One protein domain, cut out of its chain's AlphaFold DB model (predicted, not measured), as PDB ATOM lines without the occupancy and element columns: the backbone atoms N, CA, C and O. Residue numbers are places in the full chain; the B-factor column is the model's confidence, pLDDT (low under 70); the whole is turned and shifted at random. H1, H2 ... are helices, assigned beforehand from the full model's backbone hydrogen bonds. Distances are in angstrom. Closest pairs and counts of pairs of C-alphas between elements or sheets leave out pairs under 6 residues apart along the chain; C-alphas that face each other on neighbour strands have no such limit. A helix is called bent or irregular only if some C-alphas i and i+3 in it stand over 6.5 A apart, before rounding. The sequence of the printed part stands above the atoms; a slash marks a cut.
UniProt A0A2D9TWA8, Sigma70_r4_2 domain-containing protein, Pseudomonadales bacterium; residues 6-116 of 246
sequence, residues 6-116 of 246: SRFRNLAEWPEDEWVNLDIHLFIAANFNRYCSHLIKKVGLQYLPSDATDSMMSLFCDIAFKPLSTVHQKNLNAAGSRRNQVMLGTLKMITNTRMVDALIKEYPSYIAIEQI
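Overview. This is residues 6 to 116 of the 246 residues of the protein "Sigma70_r4_2 domain-containing protein" of Pseudomonadales bacterium (UniProt A0A2D9TWA8). This is a rod of helices: the long helix H5 runs along its length, arm H4b of the bent helix H4 folds side by side with the first part of H5 as a helical hairpin, and H3 and arm H4a cross H5 at steep tilts. The short H1 packs on H3, and the short H2 lies toward the end of the rod where H5 begins. The printed part has 111 residues with five named helices, H1 to H5 in order, and no named strand; its class is all helix. It is compact, with a radius of gyration of the C-alphas of 15.0 A, and spans 45 by 22 by 19 A.

Along the chain. Find C-alpha 6 at (110.928, 109.274, 135.137), where H1, residues 6 to 9, begins. H2 follows at residues 16 to 20. H3, residues 24 to 43, begins at (113.827, 96.462, 138.684) and measures 25.7 A; it is irregular, with C-alphas 30 and 33 7.5 A apart, and has a kink of 50 degrees near residue 31. H4, residues 52 to 74, was assigned as one helix by its hydrogen bonds but is bent, with C-alphas 63 and 66 7.1 A apart. Its arms are H4a, residues 52 to 63, 15.7 A long, and H4b, residues 66 to 74, 12.5 A long, at a steep tilt of 39 degrees; H4a is itself irregular, with C-alphas 54 and 57 6.7 A apart. H5, residues 81 to 106, runs 34.7 A to C-alpha 106 at (135.741, 98.874, 145.141), with a kink of 35 degrees near residue 98.

Arrangement. Start at the hub, H3. Its residues 26 to 31 touch H1, closest at the C-alphas of Phe 27 and Phe 8, 5.3 A. H3 touches H4a at a steep tilt of 54 degrees, opposite ways, closest at the C-alphas of Ile 28 and Cys 61, 6.5 A. It touches H5 at a steep tilt of 53 degrees, the same way, closest at the C-alphas of Tyr 35 and Lys 92, 6.4 A. H4a touches H5 at a steep tilt of 58 degrees, opposite ways, closest at the C-alphas of Phe 60 and Met 99, 6.5 A. H4b and H5 form a helical hairpin at a shallow tilt of 19 degrees, closest at the C-alphas of Leu 68 and Met 87, 6.8 A. H2 touches no helix. Every O i to N i+4 pair is within hydrogen-bond range in H2 and H4b, against 12 of 16 in H3, 6 of 8 in H4a and 20 of 22 in H5; H1 is too short for such a pair.

Size, cuts and confidence. Look for the two C-alphas farthest apart at Pro 15 and Ser 109, 45.6 A. The printed part has no cut; the link from H2 to H3 is tight, and no link is long. Confidence is under 70 at residues 41 to 51, 53 to 54 and 108 to 116.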
ATOM      1  N   SER A   6     111.446 108.473 134.023       83.44
ATOM      2  CA  SER A   6     110.928 109.274 135.137       83.44
ATOM      3  C   SER A   6     109.718 108.657 135.843       83.44
ATOM      4  O   SER A   6     109.535 108.906 137.034       83.44
ATOM      5  N   ARG A   7     108.919 107.827 135.159       87.38
ATOM      6  CA  ARG A   7     107.721 107.191 135.735       87.38
ATOM      7  C   ARG A   7     108.039 106.255 136.904       87.38
ATOM      8  O   ARG A   7     107.223 106.079 137.797       87.38
ATOM      9  N   PHE A   8     109.254 105.706 136.944       90.00
ATOM     10  CA  PHE A   8     109.724 104.818 138.011       90.00
ATOM     11  C   PHE A   8     110.107 105.565 139.302       90.00
ATOM     12  O   PHE A   8     110.474 104.945 140.301       90.00
ATOM     13  N   ARG A   9     110.033 106.906 139.314       88.12
ATOM     14  CA  ARG A   9     110.264 107.721 140.521       88.12
ATOM     15  C   ARG A   9     109.056 107.759 141.457       88.12
ATOM     16  O   ARG A   9     109.221 108.102 142.628       88.12
ATOM     17  N   ASN A  10     107.865 107.432 140.950       91.00
ATOM     18  CA  ASN A  10     106.633 107.342 141.722       91.00
ATOM     19  C   ASN A  10     105.786 106.161 141.224       91.00
ATOM     20  O   ASN A  10     105.284 106.177 140.106       91.00
ATOM     21  N   LEU A  11     105.623 105.157 142.081       91.62
ATOM     22  CA  LEU A  11     104.914 103.904 141.822       91.62
ATOM     23  C   LEU A  11     103.492 103.887 142.411       91.62
ATOM     24  O   LEU A  11     102.812 102.865 142.338       91.62
ATOM     25  N   ALA A  12     103.047 104.982 143.041       91.06
ATOM     26  CA  ALA A  12     101.793 104.996 143.795       91.06
ATOM     27  C   ALA A  12     100.562 104.768 142.911       91.06
ATOM     28  O   ALA A  12      99.641 104.065 143.313       91.06
ATOM     29  N   GLU A  13     100.572 105.335 141.709       89.75
ATOM     30  CA  GLU A  13      99.436 105.325 140.778       89.75
ATOM     31  C   GLU A  13      99.610 104.300 139.651       89.75
ATOM     32  O   GLU A  13      98.920 104.356 138.637       89.75
ATOM     33  N   TRP A  14     100.556 103.369 139.795       91.94
ATOM     34  CA  TRP A  14     100.802 102.377 138.754       91.94
ATOM     35  C   TRP A  14      99.634 101.388 138.622       91.94
ATOM     36  O   TRP A  14      99.069 100.964 139.635       91.94
ATOM     37  N   PRO A  15      99.299 100.959 137.397       92.19
ATOM     38  CA  PRO A  15      98.433  99.806 137.184       92.19
ATOM     39  C   PRO A  15      98.985  98.540 137.861       92.19
ATOM     40  O   PRO A  15     100.195  98.398 138.051       92.19
ATOM     41  N   GLU A  16      98.103  97.620 138.256       91.75
ATOM     42  CA  GLU A  16      98.492  96.387 138.961       91.75
ATOM     43  C   GLU A  16      99.370  95.477 138.096       91.75
ATOM     44  O   GLU A  16     100.365  94.930 138.562       91.75
ATOM     45  N   ASP A  17      99.034  95.354 136.816       92.38
ATOM     46  CA  ASP A  17      99.782  94.596 135.817       92.38
ATOM     47  C   ASP A  17     101.188  95.166 135.593       92.38
ATOM     48  O   ASP A  17     102.154  94.405 135.504       92.38
ATOM     49  N   GLU A  18     101.327  96.493 135.570       92.31
ATOM     50  CA  GLU A  18     102.633  97.149 135.483       92.31
ATOM     51  C   GLU A  18     103.447  96.997 136.771       92.31
ATOM     52  O   GLU A  18     104.668  96.851 136.714       92.31
ATOM     53  N   TRP A  19     102.789  97.017 137.933       93.88
ATOM     54  CA  TRP A  19     103.444  96.779 139.217       93.88
ATOM     55  C   TRP A  19     103.984  95.355 139.304       93.88
ATOM     56  O   TRP A  19     105.157  95.187 139.611       93.88
ATOM     57  N   VAL A  20     103.175  94.342 138.989       93.50
ATOM     58  CA  VAL A  20     103.591  92.928 139.035       93.50
ATOM     59  C   VAL A  20     104.764  92.641 138.090       93.50
ATOM     60  O   VAL A  20     105.600  91.790 138.390       93.50
ATOM     61  N   ASN A  21     104.848  93.365 136.972       93.19
ATOM     62  CA  ASN A  21     105.915  93.233 135.979       93.19
ATOM     63  C   ASN A  21     106.949  94.368 136.066       93.19
ATOM     64  O   ASN A  21     107.536  94.756 135.053       93.19
ATOM     65  N   LEU A  22     107.169  94.923 137.263       93.06
ATOM     66  CA  LEU A  22     108.115  96.013 137.467       93.06
ATOM     67  C   LEU A  22     109.528  95.614 137.018       93.06
ATOM     68  O   LEU A  22     110.163  94.731 137.598       93.06
ATOM     69  N   ASP A  23     110.065  96.340 136.039       94.06
ATOM     70  CA  ASP A  23     111.476  96.235 135.681       94.06
ATOM     71  C   ASP A  23     112.340  96.894 136.766       94.06
ATOM     72  O   ASP A  23     112.423  98.121 136.893       94.06
ATOM     73  N   ILE A  24     112.987  96.046 137.563       95.00
ATOM     74  CA  ILE A  24     113.827  96.462 138.684       95.00
ATOM     75  C   ILE A  24     115.076  97.217 138.208       95.00
ATOM     76  O   ILE A  24     115.500  98.150 138.888       95.00
ATOM     77  N   HIS A  25     115.646  96.890 137.042       93.56
ATOM     78  CA  HIS A  25     116.817  97.606 136.523       93.56
ATOM     79  C   HIS A  25     116.447  99.033 136.128       93.56
ATOM     80  O   HIS A  25     117.123  99.984 136.527       93.56
ATOM     81  N   LEU A  26     115.334  99.199 135.408       93.25
ATOM     82  CA  LEU A  26     114.831 100.528 135.054       93.25
ATOM     83  C   LEU A  26     114.432 101.327 136.297       93.25
ATOM     84  O   LEU A  26     114.696 102.530 136.361       93.25
ATOM     85  N   PHE A  27     113.866 100.667 137.312       94.62
ATOM     86  CA  PHE A  27     113.574 101.297 138.597       94.62
ATOM     87  C   PHE A  27     114.833 101.829 139.294       94.62
ATOM     88  O   PHE A  27     114.838 102.976 139.756       94.62
ATOM     89  N   ILE A  28     115.898 101.026 139.354       93.88
ATOM     90  CA  ILE A  28     117.182 101.426 139.944       93.88
ATOM     91  C   ILE A  28     117.773 102.601 139.156       93.88
ATOM     92  O   ILE A  28     118.060 103.648 139.741       93.88
ATOM     93  N   ALA A  29     117.866 102.481 137.829       90.75
ATOM     94  CA  ALA A  29     118.435 103.507 136.958       90.75
ATOM     95  C   ALA A  29     117.685 104.850 137.057       90.75
ATOM     96  O   ALA A  29     118.303 105.910 137.173       90.75
ATOM     97  N   ALA A  30     116.348 104.825 137.105       90.94
ATOM     98  CA  ALA A  30     115.513 106.022 137.251       90.94
ATOM     99  C   ALA A  30     115.775 106.822 138.537       90.94
ATOM    100  O   ALA A  30     115.533 108.039 138.585       90.94
ATOM    101  N   ASN A  31     116.226 106.122 139.579       91.94
ATOM    102  CA  ASN A  31     116.415 106.641 140.925       91.94
ATOM    103  C   ASN A  31     117.898 106.749 141.327       91.94
ATOM    104  O   ASN A  31     118.180 107.264 142.409       91.94
ATOM    105  N   PHE A  32     118.840 106.356 140.463       89.81
ATOM    106  CA  PHE A  32     120.279 106.441 140.725       89.81
ATOM    107  C   PHE A  32     120.694 107.855 141.131       89.81
ATOM    108  O   PHE A  32     121.165 108.064 142.245       89.81
ATOM    109  N   ASN A  33     120.409 108.858 140.295       86.12
ATOM    110  CA  ASN A  33     120.764 110.246 140.608       86.12
ATOM    111  C   ASN A  33     120.066 110.757 141.876       86.12
ATOM    112  O   ASN A  33     120.607 111.614 142.565       86.12
ATOM    113  N   ARG A  34     118.879 110.249 142.222       86.62
ATOM    114  CA  ARG A  34     118.162 110.686 143.427       86.62
ATOM    115  C   ARG A  34     118.878 110.249 144.705       86.62
ATOM    116  O   ARG A  34     118.942 111.032 145.644       86.62
ATOM    117  N   TYR A  35     119.388 109.021 144.742       85.94
ATOM    118  CA  TYR A  35     119.959 108.444 145.961       85.94
ATOM    119  C   TYR A  35     121.486 108.459 145.980       85.94
ATOM    120  O   TYR A  35     122.085 108.756 147.009       85.94
ATOM    121  N   CYS A  36     122.126 108.220 144.837       82.19
ATOM    122  CA  CYS A  36     123.577 108.179 144.756       82.19
ATOM    123  C   CYS A  36     124.205 109.573 144.638       82.19
ATOM    124  O   CYS A  36     125.320 109.726 145.104       82.19
ATOM    125  N   SER A  37     123.532 110.618 144.126       78.19
ATOM    126  CA  SER A  37     124.183 111.942 143.965       78.19
ATOM    127  C   SER A  37     124.730 112.522 145.270       78.19
ATOM    128  O   SER A  37     125.779 113.159 145.259       78.19
ATOM    129  N   HIS A  38     124.039 112.324 146.396       71.69
ATOM    130  CA  HIS A  38     124.514 112.816 147.695       71.69
ATOM    131  C   HIS A  38     125.710 112.018 148.203       71.69
ATOM    132  O   HIS A  38     126.708 112.596 148.621       71.69
ATOM    133  N   LEU A  39     125.632 110.690 148.086       73.25
ATOM    134  CA  LEU A  39     126.733 109.784 148.396       73.25
ATOM    135  C   LEU A  39     127.975 110.134 147.564       73.25
ATOM    136  O   LEU A  39     129.061 110.295 148.103       73.25
ATOM    137  N   ILE A  40     127.784 110.359 146.269       73.06
ATOM    138  CA  ILE A  40     128.794 110.760 145.288       73.06
ATOM    139  C   ILE A  40     129.430 112.116 145.639       73.06
ATOM    140  O   ILE A  40     130.650 112.267 145.568       73.06
ATOM    141  N   LYS A  41     128.625 113.109 146.044       69.19
ATOM    142  CA  LYS A  41     129.128 114.422 146.485       69.19
ATOM    143  C   LYS A  41     129.934 114.328 147.782       69.19
ATOM    144  O   LYS A  41     130.984 114.956 147.859       69.19
ATOM    145  N   LYS A  42     129.467 113.552 148.766       64.81
ATOM    146  CA  LYS A  42     130.137 113.390 150.071       64.81
ATOM    147  C   LYS A  42     131.414 112.549 149.980       64.81
ATOM    148  O   LYS A  42     132.417 112.929 150.567       64.81
ATOM    149  N   VAL A  43     131.411 111.466 149.195       64.69
ATOM    150  CA  VAL A  43     132.638 110.717 148.852       64.69
ATOM    151  C   VAL A  43     133.614 111.613 148.086       64.69
ATOM    152  O   VAL A  43     134.819 111.441 148.200       64.69
ATOM    153  N   GLY A  44     133.088 112.591 147.343       58.91
ATOM    154  CA  GLY A  44     133.839 113.525 146.525       58.91
ATOM    155  C   GLY A  44     134.380 112.823 145.287       58.91
ATOM    156  O   GLY A  44     135.476 112.283 145.303       58.91
ATOM    157  N   LEU A  45     133.636 112.873 144.179       54.38
ATOM    158  CA  LEU A  45     134.058 112.303 142.886       54.38
ATOM    159  C   LEU A  45     135.474 112.685 142.456       54.38
ATOM    160  O   LEU A  45     136.136 111.903 141.791       54.38
ATOM    161  N   GLN A  46     135.945 113.868 142.853       52.47
ATOM    162  CA  GLN A  46     137.313 114.333 142.614       52.47
ATOM    163  C   GLN A  46     138.397 113.452 143.258       52.47
ATOM    164  O   GLN A  46     139.578 113.601 142.950       52.47
ATOM    165  N   TYR A  47     138.003 112.581 144.182       56.84
ATOM    166  CA  TYR A  47     138.854 111.602 144.832       56.84
ATOM    167  C   TYR A  47     138.697 110.212 144.234       56.84
ATOM    168  O   TYR A  47     139.546 109.387 144.507       56.84
ATOM    169  N   LEU A  48     137.673 109.928 143.430       65.38
ATOM    170  CA  LEU A  48     137.536 108.634 142.765       65.38
ATOM    171  C   LEU A  48     138.315 108.626 141.438       65.38
ATOM    172  O   LEU A  48     138.516 109.684 140.834       65.38
ATOM    173  N   PRO A  49     138.781 107.457 140.967       65.19
ATOM    174  CA  PRO A  49     139.393 107.364 139.651       65.19
ATOM    175  C   PRO A  49     138.370 107.717 138.553       65.19
ATOM    176  O   PRO A  49     137.159 107.610 138.739       65.19
ATOM    177  N   SER A  50     138.859 108.215 137.416       64.69
ATOM    178  CA  SER A  50     138.040 108.820 136.351       64.69
ATOM    179  C   SER A  50     136.951 107.896 135.788       64.69
ATOM    180  O   SER A  50     135.894 108.365 135.377       64.69
ATOM    181  N   ASP A  51     137.196 106.589 135.809       68.19
ATOM    182  CA  ASP A  51     136.295 105.516 135.377       68.19
ATOM    183  C   ASP A  51     135.204 105.166 136.405       68.19
ATOM    184  O   ASP A  51     134.213 104.524 136.059       68.19
ATOM    185  N   ALA A  52     135.318 105.633 137.652       70.12
ATOM    186  CA  ALA A  52     134.317 105.376 138.686       70.12
ATOM    187  C   ALA A  52     132.936 105.941 138.319       70.12
ATOM    188  O   ALA A  52     131.903 105.398 138.706       70.12
ATOM    189  N   THR A  53     132.894 107.028 137.543       67.56
ATOM    190  CA  THR A  53     131.629 107.594 137.050       67.56
ATOM    191  C   THR A  53     130.851 106.634 136.152       67.56
ATOM    192  O   THR A  53     129.621 106.608 136.232       67.56
ATOM    193  N   ASP A  54     131.552 105.790 135.394       69.75
ATOM    194  CA  ASP A  54     130.952 104.825 134.474       69.75
ATOM    195  C   ASP A  54     130.579 103.508 135.178       69.75
ATOM    196  O   ASP A  54     129.553 102.896 134.867       69.75
ATOM    197  N   SER A  55     131.358 103.080 136.175       81.69
ATOM    198  CA  SER A  55     131.130 101.821 136.904       81.69
ATOM    199  C   SER A  55     130.084 101.926 138.024       81.69
ATOM    200  O   SER A  55     129.437 100.930 138.356       81.69
ATOM    201  N   MET A  56     129.864 103.116 138.601       84.38
ATOM    202  CA  MET A  56     128.982 103.302 139.765       84.38
ATOM    203  C   MET A  56     127.534 102.868 139.520       84.38
ATOM    204  O   MET A  56     126.896 102.336 140.430       84.38
ATOM    205  N   MET A  57     127.004 103.085 138.313       87.81
ATOM    206  CA  MET A  57     125.657 102.621 137.964       87.81
ATOM    207  C   MET A  57     125.590 101.090 137.964       87.81
ATOM    208  O   MET A  57     124.643 100.522 138.508       87.81
ATOM    209  N   SER A  58     126.600 100.428 137.390       88.19
ATOM    210  CA  SER A  58     126.693  98.964 137.383       88.19
ATOM    211  C   SER A  58     126.760  98.428 138.808       88.19
ATOM    212  O   SER A  58     125.943  97.591 139.187       88.19
ATOM    213  N   LEU A  59     127.646  98.999 139.630       89.81
ATOM    214  CA  LEU A  59     127.797  98.621 141.032       89.81
ATOM    215  C   LEU A  59     126.482  98.780 141.805       89.81
ATOM    216  O   LEU A  59     126.089  97.888 142.558       89.81
ATOM    217  N   PHE A  60     125.770  99.893 141.597       91.81
ATOM    218  CA  PHE A  60     124.488 100.142 142.255       91.81
ATOM    219  C   PHE A  60     123.413  99.134 141.831       91.81
ATOM    220  O   PHE A  60     122.662  98.645 142.678       91.81
ATOM    221  N   CYS A  61     123.360  98.775 140.547       92.62
ATOM    222  CA  CYS A  61     122.488  97.710 140.058       92.62
ATOM    223  C   CYS A  61     122.815  96.363 140.713       92.62
ATOM    224  O   CYS A  61     121.905  95.721 141.247       92.62
ATOM    225  N   ASP A  62     124.088  95.970 140.759       92.19
ATOM    226  CA  ASP A  62     124.520  94.666 141.278       92.19
ATOM    227  C   ASP A  62     124.138  94.465 142.750       92.19
ATOM    228  O   ASP A  62     123.609  93.417 143.145       92.19
ATOM    229  N   ILE A  63     124.332  95.493 143.577       93.00
ATOM    230  CA  ILE A  63     124.006  95.411 145.006       93.00
ATOM    231  C   ILE A  63     122.505  95.530 145.289       93.00
ATOM    232  O   ILE A  63     122.027  94.997 146.300       93.00
ATOM    233  N   ALA A  64     121.763  96.260 144.447       94.25
ATOM    234  CA  ALA A  64     120.378  96.630 144.719       94.25
ATOM    235  C   ALA A  64     119.371  95.659 144.101       94.25
ATOM    236  O   ALA A  64     118.303  95.447 144.684       94.25
ATOM    237  N   PHE A  65     119.715  95.027 142.976       95.88
ATOM    238  CA  PHE A  65     118.797  94.195 142.202       95.88
ATOM    239  C   PHE A  65     118.204  93.055 143.029       95.88
ATOM    240  O   PHE A  65     116.993  92.994 143.235       95.88
ATOM    241  N   LYS A  66     119.040  92.161 143.570       94.31
ATOM    242  CA  LYS A  66     118.551  90.974 144.291       94.31
ATOM    243  C   LYS A  66     117.694  91.326 145.524       94.31
ATOM    244  O   LYS A  66     116.627  90.723 145.688       94.31
ATOM    245  N   PRO A  67     118.091  92.283 146.388       94.38
ATOM    246  CA  PRO A  67     117.251  92.728 147.499       94.38
ATOM    247  C   PRO A  67     115.913  93.318 147.054       94.38
ATOM    248  O   PRO A  67     114.883  92.962 147.626       94.38
ATOM    249  N   LEU A  68     115.912  94.171 146.025       95.62
ATOM    250  CA  LEU A  68     114.692  94.805 145.523       95.62
ATOM    251  C   LEU A  68     113.755  93.797 144.874       95.62
ATOM    252  O   LEU A  68     112.573  93.809 145.191       95.62
ATOM    253  N   SER A  69     114.275  92.875 144.066       96.06
ATOM    254  CA  SER A  69     113.490  91.780 143.488       96.06
ATOM    255  C   SER A  69     112.830  90.933 144.578       96.06
ATOM    256  O   SER A  69     111.645  90.622 144.498       96.06
ATOM    257  N   THR A  70     113.563  90.625 145.653       95.94
ATOM    258  CA  THR A  70     113.024  89.858 146.790       95.94
ATOM    259  C   THR A  70     111.922  90.626 147.522       95.94
ATOM    260  O   THR A  70     110.896  90.058 147.894       95.94
ATOM    261  N   VAL A  71     112.133  91.920 147.768       95.44
ATOM    262  CA  VAL A  71     111.160  92.772 148.459       95.44
ATOM    263  C   VAL A  71     109.916  92.990 147.600       95.44
ATOM    264  O   VAL A  71     108.805  92.907 148.121       95.44
ATOM    265  N   HIS A  72     110.089  93.195 146.298       96.25
ATOM    266  CA  HIS A  72     108.998  93.347 145.348       96.25
ATOM    267  C   HIS A  72     108.122  92.087 145.293       96.25
ATOM    268  O   HIS A  72     106.918  92.175 145.523       96.25
ATOM    269  N   GLN A  73     108.729  90.903 145.141       96.06
ATOM    270  CA  GLN A  73     108.011  89.620 145.145       96.06
ATOM    271  C   GLN A  73     107.202  89.381 146.430       96.06
ATOM    272  O   GLN A  73     106.116  88.809 146.387       96.06
ATOM    273  N   LYS A  74     107.698  89.839 147.585       95.69
ATOM    274  CA  LYS A  74     106.981  89.730 148.871       95.69
ATOM    275  C   LYS A  74     105.832  90.728 149.027       95.69
ATOM    276  O   LYS A  74     105.038  90.580 149.949       95.69
ATOM    277  N   ASN A  75     105.769  91.751 148.178       95.00
ATOM    278  CA  ASN A  75     104.825  92.864 148.280       95.00
ATOM    279  C   ASN A  75     104.040  93.062 146.973       95.00
ATOM    280  O   ASN A  75     103.645  94.182 146.660       95.00
ATOM    281  N   LEU A  76     103.789  91.992 146.213       94.25
ATOM    282  CA  LEU A  76     103.009  92.077 144.971       94.25
ATOM    283  C   LEU A  76     101.600  92.638 145.207       94.25
ATOM    284  O   LEU A  76     101.082  93.329 144.351       94.25
ATOM    285  N   ASN A  77     101.027  92.435 146.393       92.69
ATOM    286  CA  ASN A  77      99.725  92.974 146.794       92.69
ATOM    287  C   ASN A  77      99.766  94.416 147.342       92.69
ATOM    288  O   ASN A  77      98.745  94.919 147.816       92.69
ATOM    289  N   ALA A  78     100.928  95.076 147.366       91.25
ATOM    290  CA  ALA A  78     101.018  96.458 147.818       91.25
ATOM    291  C   ALA A  78     100.321  97.394 146.824       91.25
ATOM    292  O   ALA A  78     100.536  97.292 145.620       91.25
ATOM    293  N   ALA A  79      99.565  98.365 147.338       90.75
ATOM    294  CA  ALA A  79      98.840  99.349 146.539       90.75
ATOM    295  C   ALA A  79      99.130 100.784 147.003       90.75
ATOM    296  O   ALA A  79      99.511 101.023 148.155       90.75
ATOM    297  N   GLY A  80      98.945 101.750 146.100       91.50
ATOM    298  CA  GLY A  80      99.084 103.168 146.419       91.50
ATOM    299  C   GLY A  80     100.477 103.532 146.943       91.50
ATOM    300  O   GLY A  80     101.507 102.994 146.525       91.50
ATOM    301  N   SER A  81     100.512 104.422 147.934       92.00
ATOM    302  CA  SER A  81     101.750 104.914 148.555       92.00
ATOM    303  C   SER A  81     102.620 103.815 149.179       92.00
ATOM    304  O   SER A  81     103.834 104.007 149.319       92.00
ATOM    305  N   ARG A  82     102.055 102.641 149.501       91.69
ATOM    306  CA  ARG A  82     102.817 101.515 150.051       91.69
ATOM    307  C   ARG A  82     103.878 101.008 149.075       91.69
ATOM    308  O   ARG A  82     104.968 100.659 149.519       91.69
ATOM    309  N   ARG A  83     103.614 101.037 147.764       92.75
ATOM    310  CA  ARG A  83     104.590 100.648 146.726       92.75
ATOM    311  C   ARG A  83     105.853 101.498 146.789       92.75
ATOM    312  O   ARG A  83     106.963 100.968 146.782       92.75
ATOM    313  N   ASN A  84     105.679 102.811 146.947       92.00
ATOM    314  CA  ASN A  84     106.783 103.749 147.134       92.00
ATOM    315  C   ASN A  84     107.542 103.472 148.430       92.00
ATOM    316  O   ASN A  84     108.763 103.371 148.401       92.00
ATOM    317  N   GLN A  85     106.839 103.315 149.556       90.44
ATOM    318  CA  GLN A  85     107.489 103.013 150.837       90.44
ATOM    319  C   GLN A  85     108.352 101.752 150.754       90.44
ATOM    320  O   GLN A  85     109.478 101.740 151.242       90.44
ATOM    321  N   VAL A  86     107.834 100.709 150.107       91.56
ATOM    322  CA  VAL A  86     108.530  99.436 149.938       91.56
ATOM    323  C   VAL A  86     109.742  99.603 149.022       91.56
ATOM    324  O   VAL A  86     110.862  99.336 149.450       91.56
ATOM    325  N   MET A  87     109.557 100.076 147.788       94.75
ATOM    326  CA  MET A  87     110.640 100.093 146.800       94.75
ATOM    327  C   MET A  87     111.641 101.220 147.047       94.75
ATOM    328  O   MET A  87     112.836 100.963 147.184       94.75
ATOM    329  N   LEU A  88     111.173 102.466 147.155       93.62
ATOM    330  CA  LEU A  88     112.042 103.630 147.358       93.62
ATOM    331  C   LEU A  88     112.664 103.632 148.756       93.62
ATOM    332  O   LEU A  88     113.824 104.011 148.904       93.62
ATOM    333  N   GLY A  89     111.928 103.177 149.775       90.00
ATOM    334  CA  GLY A  89     112.475 103.014 151.124       90.00
ATOM    335  C   GLY A  89     113.584 101.961 151.169       90.00
ATOM    336  O   GLY A  89     114.650 102.215 151.729       90.00
ATOM    337  N   THR A  90     113.385 100.818 150.504       92.56
ATOM    338  CA  THR A  90     114.428  99.786 150.382       92.56
ATOM    339  C   THR A  90     115.633 100.302 149.597       92.56
ATOM    340  O   THR A  90     116.768 100.092 150.019       92.56
ATOM    341  N   LEU A  91     115.416 101.037 148.503       92.94
ATOM    342  CA  LEU A  91     116.502 101.623 147.717       92.94
ATOM    343  C   LEU A  91     117.300 102.668 148.522       92.94
ATOM    344  O   LEU A  91     118.532 102.637 148.490       92.94
ATOM    345  N   LYS A  92     116.633 103.528 149.313       90.38
ATOM    346  CA  LYS A  92     117.291 104.466 150.254       90.38
ATOM    347  C   LYS A  92     118.158 103.700 151.258       90.38
ATOM    348  O   LYS A  92     119.325 104.032 151.437       90.38
ATOM    349  N   MET A  93     117.617 102.641 151.865       89.81
ATOM    350  CA  MET A  93     118.353 101.805 152.821       89.81
ATOM    351  C   MET A  93     119.596 101.163 152.191       89.81
ATOM    352  O   MET A  93     120.671 101.212 152.784       89.81
ATOM    353  N   ILE A  94     119.468 100.590 150.990       90.94
ATOM    354  CA  ILE A  94     120.583  99.974 150.252       90.94
ATOM    355  C   ILE A  94     121.659 101.013 149.940       90.94
ATOM    356  O   ILE A  94     122.838 100.743 150.150       90.94
ATOM    357  N   THR A  95     121.255 102.205 149.500       88.19
ATOM    358  CA  THR A  95     122.179 103.309 149.207       88.19
ATOM    359  C   THR A  95     122.979 103.695 150.451       88.19
ATOM    360  O   THR A  95     124.195 103.805 150.387       88.19
ATOM    361  N   ASN A  96     122.325 103.808 151.608       83.81
ATOM    362  CA  ASN A  96     122.970 104.256 152.844       83.81
ATOM    363  C   ASN A  96     123.764 103.164 153.580       83.81
ATOM    364  O   ASN A  96     124.377 103.445 154.604       83.81
ATOM    365  N   THR A  97     123.722 101.915 153.111       83.75
ATOM    366  CA  THR A  97     124.404 100.787 153.766       83.75
ATOM    367  C   THR A  97     125.276 100.039 152.768       83.75
ATOM    368  O   THR A  97     126.488 100.201 152.728       83.75
ATOM    369  N   ARG A  98     124.649  99.266 151.883       86.50
ATOM    370  CA  ARG A  98     125.336  98.371 150.951       86.50
ATOM    371  C   ARG A  98     126.130  99.112 149.882       86.50
ATOM    372  O   ARG A  98     127.182  98.619 149.505       86.50
ATOM    373  N   MET A  99     125.642 100.255 149.389       87.00
ATOM    374  CA  MET A  99     126.376 101.036 148.379       87.00
ATOM    375  C   MET A  99     127.610 101.689 148.984       87.00
ATOM    376  O   MET A  99     128.668 101.675 148.369       87.00
ATOM    377  N   VAL A 100     127.490 102.197 150.208       79.50
ATOM    378  CA  VAL A 100     128.616 102.729 150.976       79.50
ATOM    379  C   VAL A 100     129.689 101.652 151.165       79.50
ATOM    380  O   VAL A 100     130.839 101.854 150.779       79.50
ATOM    381  N   ASP A 101     129.305 100.474 151.665       80.69
ATOM    382  CA  ASP A 101     130.234  99.353 151.859       80.69
ATOM    383  C   ASP A 101     130.859  98.873 150.541       80.69
ATOM    384  O   ASP A 101     132.035  98.506 150.500       80.69
ATOM    385  N   ALA A 102     130.076  98.852 149.460       84.44
ATOM    386  CA  ALA A 102     130.548  98.458 148.139       84.44
ATOM    387  C   ALA A 102     131.559  99.461 147.580       84.44
ATOM    388  O   ALA A 102     132.601  99.045 147.091       84.44
ATOM    389  N   LEU A 103     131.311 100.764 147.727       80.31
ATOM    390  CA  LEU A 103     132.254 101.804 147.317       80.31
ATOM    391  C   LEU A 103     133.575 101.710 148.085       80.31
ATOM    392  O   LEU A 103     134.630 101.839 147.473       80.31
ATOM    393  N   ILE A 104     133.543 101.438 149.396       75.81
ATOM    394  CA  ILE A 104     134.770 101.226 150.184       75.81
ATOM    395  C   ILE A 104     135.547 100.011 149.662       75.81
ATOM    396  O   ILE A 104     136.770 100.049 149.594       75.81
ATOM    397  N   LYS A 105     134.860  98.923 149.298       79.25
ATOM    398  CA  LYS A 105     135.510  97.708 148.781       79.25
ATOM    399  C   LYS A 105     136.063  97.877 147.371       79.25
ATOM    400  O   LYS A 105     137.121  97.326 147.087       79.25
ATOM    401  N   GLU A 106     135.350  98.608 146.526       78.69
ATOM    402  CA  GLU A 106     135.741  98.874 145.141       78.69
ATOM    403  C   GLU A 106     136.887  99.894 145.083       78.69
ATOM    404  O   GLU A 106     137.836  99.747 144.316       78.69
ATOM    405  N   TYR A 107     136.845 100.899 145.964       75.38
ATOM    406  CA  TYR A 107     137.786 102.016 146.002       75.38
ATOM    407  C   TYR A 107     138.440 102.203 147.387       75.38
ATOM    408  O   TYR A 107     138.452 103.320 147.915       75.38
ATOM    409  N   PRO A 108     139.063 101.161 147.979       67.75
ATOM    410  CA  PRO A 108     139.587 101.194 149.358       67.75
ATOM    411  C   PRO A 108     140.725 102.201 149.537       67.75
ATOM    412  O   PRO A 108     141.001 102.706 150.620       67.75
ATOM    413  N   SER A 109     141.386 102.497 148.429       65.62
ATOM    414  CA  SER A 109     142.461 103.461 148.291       65.62
ATOM    415  C   SER A 109     141.976 104.915 148.384       65.62
ATOM    416  O   SER A 109     142.723 105.783 148.832       65.62
ATOM    417  N   TYR A 110     140.730 105.176 147.988       63.62
ATOM    418  CA  TYR A 110     140.187 106.515 147.752       63.62
ATOM    419  C   TYR A 110     139.134 106.932 148.781       63.62
ATOM    420  O   TYR A 110     138.786 108.107 148.859       63.62
ATOM    421  N   ILE A 111     138.635 105.985 149.578       64.19
ATOM    422  CA  ILE A 111     137.572 106.204 150.553       64.19
ATOM    423  C   ILE A 111     138.056 105.730 151.925       64.19
ATOM    424  O   ILE A 111     138.284 104.542 152.134       64.19
ATOM    425  N   ALA A 112     138.201 106.658 152.875       57.91
ATOM    426  CA  ALA A 112     138.513 106.327 154.265       57.91
ATOM    427  C   ALA A 112     137.217 106.182 155.082       57.91
ATOM    428  O   ALA A 112     136.336 107.036 154.999       57.91
ATOM    429  N   ILE A 113     137.122 105.126 155.899       52.12
ATOM    430  CA  ILE A 113     135.945 104.795 156.736       52.12
ATOM    431  C   ILE A 113     135.530 105.979 157.632       52.12
ATOM    432  O   ILE A 113     134.344 106.214 157.850       52.12
ATOM    433  N   GLU A 114     136.501 106.763 158.098       53.53
ATOM    434  CA  GLU A 114     136.304 107.932 158.966       53.53
ATOM    435  C   GLU A 114     135.518 109.063 158.281       53.53
ATOM    436  O   GLU A 114     134.748 109.749 158.941       53.53
ATOM    437  N   GLN A 115     135.615 109.205 156.952       54.09
ATOM    438  CA  GLN A 115     134.856 110.204 156.176       54.09
ATOM    439  C   GLN A 115     133.378 109.826 156.005       54.09
ATOM    440  O   GLN A 115     132.558 110.641 155.589       54.09
ATOM    441  N   ILE A 116     133.033 108.575 156.305       51.84
ATOM    442  CA  ILE A 116     131.687 108.023 156.156       51.84
ATOM    443  C   ILE A 116     130.978 107.941 157.514       51.84
ATOM    444  O   ILE A 116     129.763 107.798 157.552       51.84
TER     445      ILE A 116